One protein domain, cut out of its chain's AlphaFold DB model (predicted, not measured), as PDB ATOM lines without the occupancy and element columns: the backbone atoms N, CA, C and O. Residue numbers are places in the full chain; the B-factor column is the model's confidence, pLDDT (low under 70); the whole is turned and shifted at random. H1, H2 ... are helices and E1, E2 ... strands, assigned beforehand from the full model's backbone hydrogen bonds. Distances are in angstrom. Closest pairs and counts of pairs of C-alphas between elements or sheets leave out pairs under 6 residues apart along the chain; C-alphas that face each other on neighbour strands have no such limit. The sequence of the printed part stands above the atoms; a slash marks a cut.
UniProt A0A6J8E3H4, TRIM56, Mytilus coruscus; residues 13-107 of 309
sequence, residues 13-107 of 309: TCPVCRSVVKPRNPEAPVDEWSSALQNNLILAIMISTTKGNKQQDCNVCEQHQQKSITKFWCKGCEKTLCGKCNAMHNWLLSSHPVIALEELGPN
ATOM      1  N   THR A  13     179.036 188.233 150.399       85.00
ATOM      2  CA  THR A  13     178.724 189.302 149.446       85.00
ATOM      3  C   THR A  13     178.416 188.713 148.078       85.00
ATOM      4  O   THR A  13     179.170 187.883 147.575       85.00
ATOM      5  N   CYS A  14     177.323 189.155 147.453       79.75
ATOM      6  CA  CYS A  14     176.982 188.745 146.096       79.75
ATOM      7  C   CYS A  14     178.076 189.207 145.112       79.75
ATOM      8  O   CYS A  14     178.370 190.402 145.057       79.75
ATOM      9  N   PRO A  15     178.662 188.323 144.286       82.62
ATOM     10  CA  PRO A  15     179.749 188.698 143.378       82.62
ATOM     11  C   PRO A  15     179.306 189.643 142.248       82.62
ATOM     12  O   PRO A  15     180.143 190.329 141.666       82.62
ATOM     13  N   VAL A  16     178.004 189.699 141.947       84.75
ATOM     14  CA  VAL A  16     177.448 190.512 140.855       84.75
ATOM     15  C   VAL A  16     177.110 191.920 141.334       84.75
ATOM     16  O   VAL A  16     177.648 192.899 140.827       84.75
ATOM     17  N   CYS A  17     176.225 192.034 142.327       87.62
ATOM     18  CA  CYS A  17     175.721 193.327 142.797       87.62
ATOM     19  C   CYS A  17     176.414 193.838 144.065       87.62
ATOM     20  O   CYS A  17     176.153 194.960 144.486       87.62
ATOM     21  N   ARG A  18     177.294 193.034 144.674       86.19
ATOM     22  CA  ARG A  18     177.995 193.340 145.932       86.19
ATOM     23  C   ARG A  18     177.086 193.584 147.136       86.19
ATOM     24  O   ARG A  18     177.549 194.078 148.162       86.19
ATOM     25  N   SER A  19     175.818 193.190 147.047       83.50
ATOM     26  CA  SER A  19     174.913 193.196 148.192       83.50
ATOM     27  C   SER A  19     175.378 192.191 149.240       83.50
ATOM     28  O   SER A  19     175.793 191.077 148.910       83.50
ATOM     29  N   VAL A  20     175.301 192.591 150.505       84.75
ATOM     30  CA  VAL A  20     175.583 191.720 151.647       84.75
ATOM     31  C   VAL A  20     174.390 190.792 151.857       84.75
ATOM     32  O   VAL A  20     173.252 191.249 151.930       84.75
ATOM     33  N   VAL A  21     174.655 189.494 151.943       79.69
ATOM     34  CA  VAL A  21     173.662 188.436 152.125       79.69
ATOM     35  C   VAL A  21     173.993 187.679 153.403       79.69
ATOM     36  O   VAL A  21     175.147 187.318 153.644       79.69
ATOM     37  N   LYS A  22     172.976 187.434 154.231       77.56
ATOM     38  CA  LYS A  22     173.100 186.574 155.408       77.56
ATOM     39  C   LYS A  22     172.724 185.137 155.018       77.56
ATOM     40  O   LYS A  22     171.665 184.958 154.417       77.56
ATOM     41  N   PRO A  23     173.568 184.132 155.304       70.94
ATOM     42  CA  PRO A  23     173.222 182.730 155.092       70.94
ATOM     43  C   PRO A  23     172.066 182.320 156.018       70.94
ATOM     44  O   PRO A  23     171.852 182.927 157.066       70.94
ATOM     45  N   ARG A  24     171.324 181.273 155.634       66.88
ATOM     46  CA  ARG A  24     170.163 180.775 156.396       66.88
ATOM     47  C   ARG A  24     170.540 180.301 157.802       66.88
ATOM     48  O   ARG A  24     169.771 180.513 158.731       66.88
ATOM     49  N   ASN A  25     171.717 179.696 157.943       70.50
ATOM     50  CA  ASN A  25     172.322 179.383 159.231       70.50
ATOM     51  C   ASN A  25     173.707 180.053 159.319       70.50
ATOM     52  O   ASN A  25     174.682 179.488 158.826       70.50
ATOM     53  N   PRO A  26     173.805 181.258 159.909       69.62
ATOM     54  CA  PRO A  26     175.077 181.958 160.099       69.62
ATOM     55  C   PRO A  26     176.063 181.245 161.023       69.62
ATOM     56  O   PRO A  26     177.246 181.567 160.977       69.62
ATOM     57  N   GLU A  27     175.588 180.305 161.842       72.44
ATOM     58  CA  GLU A  27     176.409 179.534 162.779       72.44
ATOM     59  C   GLU A  27     176.989 178.259 162.142       72.44
ATOM     60  O   GLU A  27     177.881 177.634 162.713       72.44
ATOM     61  N   ALA A  28     176.513 177.871 160.952       71.50
ATOM     62  CA  ALA A  28     177.070 176.742 160.214       71.50
ATOM     63  C   ALA A  28     178.484 177.062 159.683       71.50
ATOM     64  O   ALA A  28     178.776 178.227 159.382       71.50
ATOM     65  N   PRO A  29     179.352 176.048 159.503       78.69
ATOM     66  CA  PRO A  29     180.632 176.209 158.821       78.69
ATOM     67  C   PRO A  29     180.468 176.870 157.443       78.69
ATOM     68  O   PRO A  29     179.522 176.584 156.708       78.69
ATOM     69  N   VAL A  30     181.391 177.766 157.081       76.44
ATOM     70  CA  VAL A  30     181.317 178.570 155.840       76.44
ATOM     71  C   VAL A  30     181.257 177.694 154.582       76.44
ATOM     72  O   VAL A  30     180.631 178.065 153.591       76.44
ATOM     73  N   ASP A  31     181.884 176.523 154.617       76.19
ATOM     74  CA  ASP A  31     181.868 175.505 153.566       76.19
ATOM     75  C   ASP A  31     180.505 174.814 153.392       76.19
ATOM     76  O   ASP A  31     180.212 174.308 152.310       76.19
ATOM     77  N   GLU A  32     179.628 174.866 154.396       70.88
ATOM     78  CA  GLU A  32     178.260 174.338 154.327       70.88
ATOM     79  C   GLU A  32     177.232 175.393 153.889       70.88
ATOM     80  O   GLU A  32     176.094 175.062 153.547       70.88
ATOM     81  N   TRP A  33     177.615 176.672 153.830       76.00
ATOM     82  CA  TRP A  33     176.699 177.755 153.462       76.00
ATOM     83  C   TRP A  33     176.137 177.616 152.052       76.00
ATOM     84  O   TRP A  33     174.982 177.976 151.825       76.00
ATOM     85  N   SER A  34     176.920 177.089 151.106       67.31
ATOM     86  CA  SER A  34     176.441 176.847 149.741       67.31
ATOM     87  C   SER A  34     175.350 175.783 149.698       67.31
ATOM     88  O   SER A  34     174.434 175.894 148.893       67.31
ATOM     89  N   SER A  35     175.426 174.789 150.586       61.81
ATOM     90  CA  SER A  35     174.436 173.715 150.718       61.81
ATOM     91  C   SER A  35     173.137 174.207 151.366       61.81
ATOM     92  O   SER A  35     172.089 173.597 151.193       61.81
ATOM     93  N   ALA A  36     173.193 175.323 152.101       61.38
ATOM     94  CA  ALA A  36     172.032 175.988 152.690       61.38
ATOM     95  C   ALA A  36     171.312 176.946 151.718       61.38
ATOM     96  O   ALA A  36     170.216 177.426 152.031       61.38
ATOM     97  N   LEU A  37     171.910 177.249 150.557       64.25
ATOM     98  CA  LEU A  37     171.227 177.955 149.475       64.25
ATOM     99  C   LEU A  37     170.237 176.992 148.818       64.25
ATOM    100  O   LEU A  37     170.603 175.886 148.434       64.25
ATOM    101  N   GLN A  38     168.979 177.410 148.683       57.53
ATOM    102  CA  GLN A  38     167.972 176.584 148.022       57.53
ATOM    103  C   GLN A  38     168.375 176.348 146.562       57.53
ATOM    104  O   GLN A  38     168.603 177.303 145.809       57.53
ATOM    105  N   ASN A  39     168.431 175.080 146.157       55.62
ATOM    106  CA  ASN A  39     168.587 174.713 144.760       55.62
ATOM    107  C   ASN A  39     167.342 175.166 143.997       55.62
ATOM    108  O   ASN A  39     166.255 174.606 144.124       55.62
ATOM    109  N   ASN A  40     167.495 176.226 143.209       60.47
ATOM    110  CA  ASN A  40     166.391 176.786 142.452       60.47
ATOM    111  C   ASN A  40     166.138 175.907 141.218       60.47
ATOM    112  O   ASN A  40     166.784 176.057 140.178       60.47
ATOM    113  N   LEU A  41     165.198 174.969 141.342       58.72
ATOM    114  CA  LEU A  41     164.810 174.079 140.248       58.72
ATOM    115  C   LEU A  41     164.265 174.868 139.040       58.72
ATOM    116  O   LEU A  41     164.503 174.451 137.912       58.72
ATOM    117  N   ILE A  42     163.668 176.056 139.223       59.56
ATOM    118  CA  ILE A  42     163.304 176.939 138.100       59.56
ATOM    119  C   ILE A  42     164.562 177.388 137.345       59.56
ATOM    120  O   ILE A  42     164.566 177.343 136.119       59.56
ATOM    121  N   LEU A  43     165.653 177.750 138.030       59.44
ATOM    122  CA  LEU A  43     166.929 178.063 137.371       59.44
ATOM    123  C   LEU A  43     167.517 176.838 136.663       59.44
ATOM    124  O   LEU A  43     168.001 176.979 135.545       59.44
ATOM    125  N   ALA A  44     167.449 175.643 137.256       59.41
ATOM    126  CA  ALA A  44     167.914 174.414 136.606       59.41
ATOM    127  C   ALA A  44     167.130 174.122 135.308       59.41
ATOM    128  O   ALA A  44     167.724 173.844 134.263       59.41
ATOM    129  N   ILE A  45     165.804 174.279 135.350       60.25
ATOM    130  CA  ILE A  45     164.913 174.131 134.193       60.25
ATOM    131  C   ILE A  45     165.181 175.237 133.161       60.25
ATOM    132  O   ILE A  45     165.347 174.945 131.977       60.25
ATOM    133  N   MET A  46     165.322 176.497 133.582       55.34
ATOM    134  CA  MET A  46     165.654 177.620 132.696       55.34
ATOM    135  C   MET A  46     167.010 177.432 132.015       55.34
ATOM    136  O   MET A  46     167.110 177.650 130.812       55.34
ATOM    137  N   ILE A  47     168.047 176.990 132.727       57.97
ATOM    138  CA  ILE A  47     169.378 176.725 132.153       57.97
ATOM    139  C   ILE A  47     169.304 175.608 131.102       57.97
ATOM    140  O   ILE A  47     169.982 175.685 130.077       57.97
ATOM    141  N   SER A  48     168.458 174.595 131.318       54.53
ATOM    142  CA  SER A  48     168.255 173.515 130.345       54.53
ATOM    143  C   SER A  48     167.459 173.940 129.098       54.53
ATOM    144  O   SER A  48     167.673 173.382 128.023       54.53
ATOM    145  N   THR A  49     166.592 174.957 129.206       51.66
ATOM    146  CA  THR A  49     165.645 175.373 128.149       51.66
ATOM    147  C   THR A  49     166.050 176.659 127.407       51.66
ATOM    148  O   THR A  49     165.756 176.817 126.219       51.66
ATOM    149  N   THR A  50     166.767 177.586 128.048       48.38
ATOM    150  CA  THR A  50     167.161 178.880 127.463       48.38
ATOM    151  C   THR A  50     168.498 178.788 126.718       48.38
ATOM    152  O   THR A  50     169.570 179.084 127.226       48.38
ATOM    153  N   LYS A  51     168.406 178.352 125.455       44.34
ATOM    154  CA  LYS A  51     169.345 178.582 124.335       44.34
ATOM    155  C   LYS A  51     170.834 178.736 124.689       44.34
ATOM    156  O   LYS A  51     171.362 179.843 124.773       44.34
ATOM    157  N   GLY A  52     171.542 177.605 124.678       43.56
ATOM    158  CA  GLY A  52     172.997 177.605 124.539       43.56
ATOM    159  C   GLY A  52     173.688 176.264 124.755       43.56
ATOM    160  O   GLY A  52     174.628 176.231 125.530       43.56
ATOM    161  N   ASN A  53     173.243 175.181 124.100       47.41
ATOM    162  CA  ASN A  53     174.043 173.983 123.767       47.41
ATOM    163  C   ASN A  53     175.108 173.510 124.791       47.41
ATOM    164  O   ASN A  53     176.191 173.062 124.421       47.41
ATOM    165  N   LYS A  54     174.801 173.563 126.087       49.56
ATOM    166  CA  LYS A  54     175.527 172.828 127.119       49.56
ATOM    167  C   LYS A  54     174.547 171.821 127.680       49.56
ATOM    168  O   LYS A  54     173.809 172.109 128.613       49.56
ATOM    169  N   GLN A  55     174.501 170.661 127.033       59.88
ATOM    170  CA  GLN A  55     173.886 169.479 127.620       59.88
ATOM    171  C   GLN A  55     174.517 169.296 129.000       59.88
ATOM    172  O   GLN A  55     175.736 169.166 129.097       59.88
ATOM    173  N   GLN A  56     173.712 169.386 130.058       66.44
ATOM    174  CA  GLN A  56     174.220 169.100 131.391       66.44
ATOM    175  C   GLN A  56     174.588 167.619 131.463       66.44
ATOM    176  O   GLN A  56     173.827 166.753 131.017       66.44
ATOM    177  N   ASP A  57     175.770 167.338 132.003       74.81
ATOM    178  CA  ASP A  57     176.186 165.974 132.275       74.81
ATOM    179  C   ASP A  57     175.406 165.433 133.481       74.81
ATOM    180  O   ASP A  57     174.990 166.163 134.381       74.81
ATOM    181  N   CYS A  58     175.159 164.129 133.473       79.94
ATOM    182  CA  CYS A  58     174.596 163.430 134.618       79.94
ATOM    183  C   CYS A  58     175.555 163.526 135.805       79.94
ATOM    184  O   CYS A  58     176.697 163.079 135.696       79.94
ATOM    185  N   ASN A  59     175.068 164.002 136.956       79.81
ATOM    186  CA  ASN A  59     175.896 164.161 138.154       79.81
ATOM    187  C   ASN A  59     176.576 162.854 138.593       79.81
ATOM    188  O   ASN A  59     177.708 162.875 139.063       79.81
ATOM    189  N   VAL A  60     175.904 161.707 138.436       82.75
ATOM    190  CA  VAL A  60     176.470 160.395 138.800       82.75
ATOM    191  C   VAL A  60     177.610 160.013 137.855       82.75
ATOM    192  O   VAL A  60     178.670 159.585 138.300       82.75
ATOM    193  N   CYS A  61     177.428 160.197 136.547       83.75
ATOM    194  CA  CYS A  61     178.474 159.896 135.572       83.75
ATOM    195  C   CYS A  61     179.665 160.852 135.705       83.75
ATOM    196  O   CYS A  61     180.808 160.409 135.618       83.75
ATOM    197  N   GLU A  62     179.409 162.130 135.987       82.69
ATOM    198  CA  GLU A  62     180.440 163.146 136.200       82.69
ATOM    199  C   GLU A  62     181.361 162.787 137.377       82.69
ATOM    200  O   GLU A  62     182.584 162.858 137.245       82.69
ATOM    201  N   GLN A  63     180.802 162.289 138.486       80.31
ATOM    202  CA  GLN A  63     181.580 161.785 139.630       80.31
ATOM    203  C   GLN A  63     182.521 160.629 139.258       80.31
ATOM    204  O   GLN A  63     183.562 160.447 139.888       80.31
ATOM    205  N   HIS A  64     182.188 159.878 138.209       81.69
ATOM    206  CA  HIS A  64     182.999 158.791 137.669       81.69
ATOM    207  C   HIS A  64     183.796 159.189 136.415       81.69
ATOM    208  O   HIS A  64     184.271 158.313 135.693       81.69
ATOM    209  N   GLN A  65     183.957 160.493 136.148       78.19
ATOM    210  CA  GLN A  65     184.654 161.039 134.972       78.19
ATOM    211  C   GLN A  65     184.073 160.561 133.628       78.19
ATOM    212  O   GLN A  65     184.750 160.561 132.598       78.19
ATOM    213  N   GLN A  66     182.803 160.160 133.620       79.56
ATOM    214  CA  GLN A  66     182.065 159.761 132.429       79.56
ATOM    215  C   GLN A  66     181.148 160.895 131.981       79.56
ATOM    216  O   GLN A  66     180.463 161.522 132.784       79.56
ATOM    217  N   LYS A  67     181.093 161.130 130.669       76.12
ATOM    218  CA  LYS A  67     180.174 162.106 130.081       76.12
ATOM    219  C   LYS A  67     178.930 161.399 129.593       76.12
ATOM    220  O   LYS A  67     179.002 160.484 128.772       76.12
ATOM    221  N   SER A  68     177.784 161.812 130.104       79.56
ATOM    222  CA  SER A  68     176.506 161.318 129.617       79.56
ATOM    223  C   SER A  68     175.466 162.399 129.792       79.56
ATOM    224  O   SER A  68     175.315 162.937 130.888       79.56
ATOM    225  N   ILE A  69     174.720 162.638 128.724       77.38
ATOM    226  CA  ILE A  69     173.698 163.671 128.671       77.38
ATOM    227  C   ILE A  69     172.606 163.342 129.685       77.38
ATOM    228  O   ILE A  69     172.067 162.226 129.698       77.38
ATOM    229  N   THR A  70     172.289 164.312 130.539       79.00
ATOM    230  CA  THR A  70     171.160 164.182 131.448       79.00
ATOM    231  C   THR A  70     169.837 164.186 130.689       79.00
ATOM    232  O   THR A  70     169.663 164.904 129.706       79.00
ATOM    233  N   LYS A  71     168.897 163.373 131.160       78.06
ATOM    234  CA  LYS A  71     167.528 163.287 130.632       78.06
ATOM    235  C   LYS A  71     166.474 163.432 131.720       78.06
ATOM    236  O   LYS A  71     165.322 163.728 131.427       78.06
ATOM    237  N   PHE A  72     166.872 163.227 132.969       77.56
ATOM    238  CA  PHE A  72     165.986 163.156 134.114       77.56
ATOM    239  C   PHE A  72     166.549 164.001 135.255       77.56
ATOM    240  O   PHE A  72     167.763 164.195 135.355       77.56
ATOM    241  N   TRP A  73     165.681 164.478 136.135       77.06
ATOM    242  CA  TRP A  73     166.060 165.119 137.388       77.06
ATOM    243  C   TRP A  73     165.311 164.457 138.539       77.06
ATOM    244  O   TRP A  73     164.092 164.323 138.496       77.06
ATOM    245  N   CYS A  74     166.047 164.003 139.549       75.50
ATOM    246  CA  CYS A  74     165.478 163.401 140.747       75.50
ATOM    247  C   CYS A  74     165.302 164.463 141.834       75.50
ATOM    248  O   CYS A  74     166.290 165.068 142.253       75.50
ATOM    249  N   LYS A  75     164.075 164.611 142.348       67.44
ATOM    250  CA  LYS A  75     163.744 165.526 143.452       67.44
ATOM    251  C   LYS A  75     164.414 165.105 144.756       67.44
ATOM    252  O   LYS A  75     165.073 165.915 145.388       67.44
ATOM    253  N   GLY A  76     164.292 163.830 145.136       68.44
ATOM    254  CA  GLY A  76     164.799 163.334 146.425       68.44
ATOM    255  C   GLY A  76     166.324 163.379 146.560       68.44
ATOM    256  O   GLY A  76     166.849 163.363 147.668       68.44
ATOM    257  N   CYS A  77     167.047 163.441 145.440       74.00
ATOM    258  CA  CYS A  77     168.502 163.570 145.425       74.00
ATOM    259  C   CYS A  77     169.003 164.931 144.941       74.00
ATOM    260  O   CYS A  77     170.213 165.137 144.973       74.00
ATOM    261  N   GLU A  78     168.117 165.791 144.436       69.31
ATOM    262  CA  GLU A  78     168.441 167.064 143.780       69.31
ATOM    263  C   GLU A  78     169.522 166.930 142.688       69.31
ATOM    264  O   GLU A  78     170.386 167.790 142.516       69.31
ATOM    265  N   LYS A  79     169.492 165.820 141.937       74.75
ATOM    266  CA  LYS A  79     170.535 165.439 140.965       74.75
ATOM    267  C   LYS A  79     169.974 165.141 139.581       74.75
ATOM    268  O   LYS A  79     168.885 164.588 139.429       74.75
ATOM    269  N   THR A  80     170.775 165.444 138.566       77.81
ATOM    270  CA  THR A  80     170.538 165.147 137.155       77.81
ATOM    271  C   THR A  80     171.000 163.723 136.809       77.81
ATOM    272  O   THR A  80     172.081 163.267 137.202       77.81
ATOM    273  N   LEU A  81     170.174 162.985 136.068       82.75
ATOM    274  CA  LEU A  81     170.365 161.573 135.740       82.75
ATOM    275  C   LEU A  81     170.267 161.338 134.223       82.75
ATOM    276  O   LEU A  81     169.325 161.770 133.558       82.75
ATOM    277  N   CYS A  82     171.219 160.590 133.657       87.38
ATOM    278  CA  CYS A  82     171.066 160.021 132.315       87.38
ATOM    279  C   CYS A  82     170.139 158.794 132.357       87.38
ATOM    280  O   CYS A  82     169.848 158.266 133.429       87.38
ATOM    281  N   GLY A  83     169.711 158.280 131.200       85.31
ATOM    282  CA  GLY A  83     168.771 157.147 131.151       85.31
ATOM    283  C   GLY A  83     169.236 155.894 131.904       85.31
ATOM    284  O   GLY A  83     168.428 155.243 132.560       85.31
ATOM    285  N   LYS A  84     170.543 155.591 131.888       86.56
ATOM    286  CA  LYS A  84     171.108 154.452 132.633       86.56
ATOM    287  C   LYS A  84     171.093 154.690 134.141       86.56
ATOM    288  O   LYS A  84     170.667 153.819 134.895       86.56
ATOM    289  N   CYS A  85     171.529 155.874 134.569       87.50
ATOM    290  CA  CYS A  85     171.532 156.235 135.982       87.50
ATOM    291  C   CYS A  85     170.111 156.306 136.535       87.50
ATOM    292  O   CYS A  85     169.894 155.855 137.648       87.50
ATOM    293  N   ASN A  86     169.140 156.778 135.748       87.81
ATOM    294  CA  ASN A  86     167.738 156.781 136.146       87.81
ATOM    295  C   ASN A  86     167.177 155.362 136.321       87.81
ATOM    296  O   ASN A  86     166.529 155.087 137.322       87.81
ATOM    297  N   ALA A  87     167.461 154.440 135.395       86.06
ATOM    298  CA  ALA A  87     166.987 153.060 135.507       86.06
ATOM    299  C   ALA A  87     167.480 152.380 136.798       86.06
ATOM    300  O   ALA A  87     166.703 151.739 137.502       86.06
ATOM    301  N   MET A  88     168.758 152.571 137.139       85.12
ATOM    302  CA  MET A  88     169.328 152.058 138.389       85.12
ATOM    303  C   MET A  88     168.798 152.811 139.617       85.12
ATOM    304  O   MET A  88     168.521 152.202 140.647       85.12
ATOM    305  N   HIS A  89     168.636 154.129 139.503       86.75
ATOM    306  CA  HIS A  89     168.128 154.981 140.570       86.75
ATOM    307  C   HIS A  89     166.694 154.614 140.946       86.75
ATOM    308  O   HIS A  89     166.418 154.411 142.118       86.75
ATOM    309  N   ASN A  90     165.813 154.436 139.963       85.06
ATOM    310  CA  ASN A  90     164.424 154.056 140.190       85.06
ATOM    311  C   ASN A  90     164.301 152.640 140.777       85.06
ATOM    312  O   ASN A  90     163.382 152.352 141.533       85.06
ATOM    313  N   TRP A  91     165.247 151.747 140.468       83.50
ATOM    314  CA  TRP A  91     165.277 150.415 141.070       83.50
ATOM    315  C   TRP A  91     165.664 150.440 142.559       83.50
ATOM    316  O   TRP A  91     165.094 149.694 143.348       83.50
ATOM    317  N   LEU A  92     166.609 151.303 142.950       82.31
ATOM    318  CA  LEU A  92     167.112 151.393 144.330       82.31
ATOM    319  C   LEU A  92     166.316 152.362 145.215       82.31
ATOM    320  O   LEU A  92     166.213 152.161 146.421       82.31
ATOM    321  N   LEU A  93     165.795 153.431 144.620       84.50
ATOM    322  CA  LEU A  93     165.163 154.576 145.273       84.50
ATOM    323  C   LEU A  93     163.834 154.883 144.576       84.50
ATOM    324  O   LEU A  93     163.572 156.009 144.163       84.50
ATOM    325  N   SER A  94     162.987 153.862 144.440       77.25
ATOM    326  CA  SER A  94     161.680 153.951 143.769       77.25
ATOM    327  C   SER A  94     160.717 154.963 144.399       77.25
ATOM    328  O   SER A  94     159.747 155.370 143.766       77.25
ATOM    329  N   SER A  95     160.973 155.381 145.642       75.12
ATOM    330  CA  SER A  95     160.214 156.420 146.340       75.12
ATOM    331  C   SER A  95     160.609 157.843 145.938       75.12
ATOM    332  O   SER A  95     159.903 158.787 146.289       75.12
ATOM    333  N   HIS A  96     161.728 158.031 145.232       77.75
ATOM    334  CA  HIS A  96     162.169 159.353 144.810       77.75
ATOM    335  C   HIS A  96     161.420 159.785 143.540       77.75
ATOM    336  O   HIS A  96     161.507 159.101 142.521       77.75
ATOM    337  N   PRO A  97     160.736 160.943 143.543       73.44
ATOM    338  CA  PRO A  97     160.080 161.429 142.341       73.44
ATOM    339  C   PRO A  97     161.120 161.937 141.337       73.44
ATOM    340  O   PRO A  97     162.014 162.721 141.679       73.44
ATOM    341  N   VAL A  98     160.997 161.480 140.090       76.69
ATOM    342  CA  VAL A  98     161.894 161.813 138.980       76.69
ATOM    343  C   VAL A  98     161.102 162.469 137.855       76.69
ATOM    344  O   VAL A  98     160.076 161.948 137.433       76.69
ATOM    345  N   ILE A  99     161.610 163.589 137.346       75.06
ATOM    346  CA  ILE A  99     161.006 164.377 136.269       75.06
ATOM    347  C   ILE A  99     161.831 164.191 134.993       75.06
ATOM    348  O   ILE A  99     163.060 164.317 135.022       75.06
ATOM    349  N   ALA A 100     161.178 163.898 133.866       76.25
ATOM    350  CA  ALA A 100     161.824 163.869 132.558       76.25
ATOM    351  C   ALA A 100     162.015 165.300 132.033       76.25
ATOM    352  O   ALA A 100     161.062 166.054 131.877       76.25
ATOM    353  N   LEU A 101     163.257 165.681 131.731       71.06
ATOM    354  CA  LEU A 101     163.587 167.040 131.280       71.06
ATOM    355  C   LEU A 101     163.094 167.321 129.851       71.06
ATOM    356  O   LEU A 101     162.897 168.472 129.481       71.06
ATOM    357  N   GLU A 102     162.876 166.274 129.052       65.38
ATOM    358  CA  GLU A 102     162.336 166.359 127.686       65.38
ATOM    359  C   GLU A 102     160.849 166.779 127.672       65.38
ATOM    360  O   GLU A 102     160.386 167.364 126.695       65.38
ATOM    361  N   GLU A 103     160.117 166.539 128.766       59.34
ATOM    362  CA  GLU A 103     158.704 166.917 128.933       59.34
ATOM    363  C   GLU A 103     158.535 168.386 129.375       59.34
ATOM    364  O   GLU A 103     157.446 168.950 129.284       59.34
ATOM    365  N   LEU A 104     159.627 169.048 129.779       59.97
ATOM    366  CA  LEU A 104     159.669 170.436 130.257       59.97
ATOM    367  C   LEU A 104     159.779 171.466 129.109       59.97
ATOM    368  O   LEU A 104     160.554 172.420 129.185       59.97
ATOM    369  N   GLY A 105     159.037 171.264 128.017       52.53
ATOM    370  CA  GLY A 105     159.025 172.158 126.850       52.53
ATOM    371  C   GLY A 105     158.572 173.603 127.156       52.53
ATOM    372  O   GLY A 105     158.195 173.924 128.271       52.53
ATOM    373  N   PRO A 106     158.557 174.526 126.177       51.12
ATOM    374  CA  PRO A 106     158.307 175.957 126.423       51.12
ATOM    375  C   PRO A 106     156.893 176.323 126.923       51.12
ATOM    376  O   PRO A 106     156.679 177.471 127.297       51.12
ATOM    377  N   ASN A 107     155.943 175.385 126.945       48.50
ATOM    378  CA  ASN A 107     154.589 175.575 127.478       48.50
ATOM    379  C   ASN A 107     154.346 174.604 128.636       48.50
ATOM    380  O   ASN A 107     153.637 173.610 128.499       48.50
TER     381      ASN A 107
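This is residues 13 to 107 of the 309 residues of the protein "TRIM56" of Mytilus coruscus (UniProt A0A6J8E3H4). The domain has little regular structure: a long arm, residues 13 to 40, leads through H1 to a small sheet with H3 over one face. The 95 printed residues include, in order, H1, H2, E1, E2, H3 and E3, mixed in class and holding 33; the antiparallel sheet runs E2 E1 E3. It is loose, radius of gyration of the C-alphas 15.8 A, spanning 41 by 32 by 28 A.

H1, residues 41 to 49, begins at C-alpha 41 (164.810, 174.079, 140.248). H2 is residues 59 to 63, E1 72 to 74, E2 79 to 81, H3 83 to 92, 14.5 A long; E3, 98 to 100, ends at C-alpha 100 (161.824, 163.869, 132.558).

Within hydrogen-bond range are N 72 and O 81 of the hairpin E1 and E2, 2.9 A, N 73 and O 99 of E1 and E3, 2.9 A, and each helix's O i to N i+4 pairs. H3 is on the sheet, height 9.5 A, along its strands; H2 only grazes it.

The printed part has no cut; 34 residues, among them 34 to 56, have pLDDT under 70.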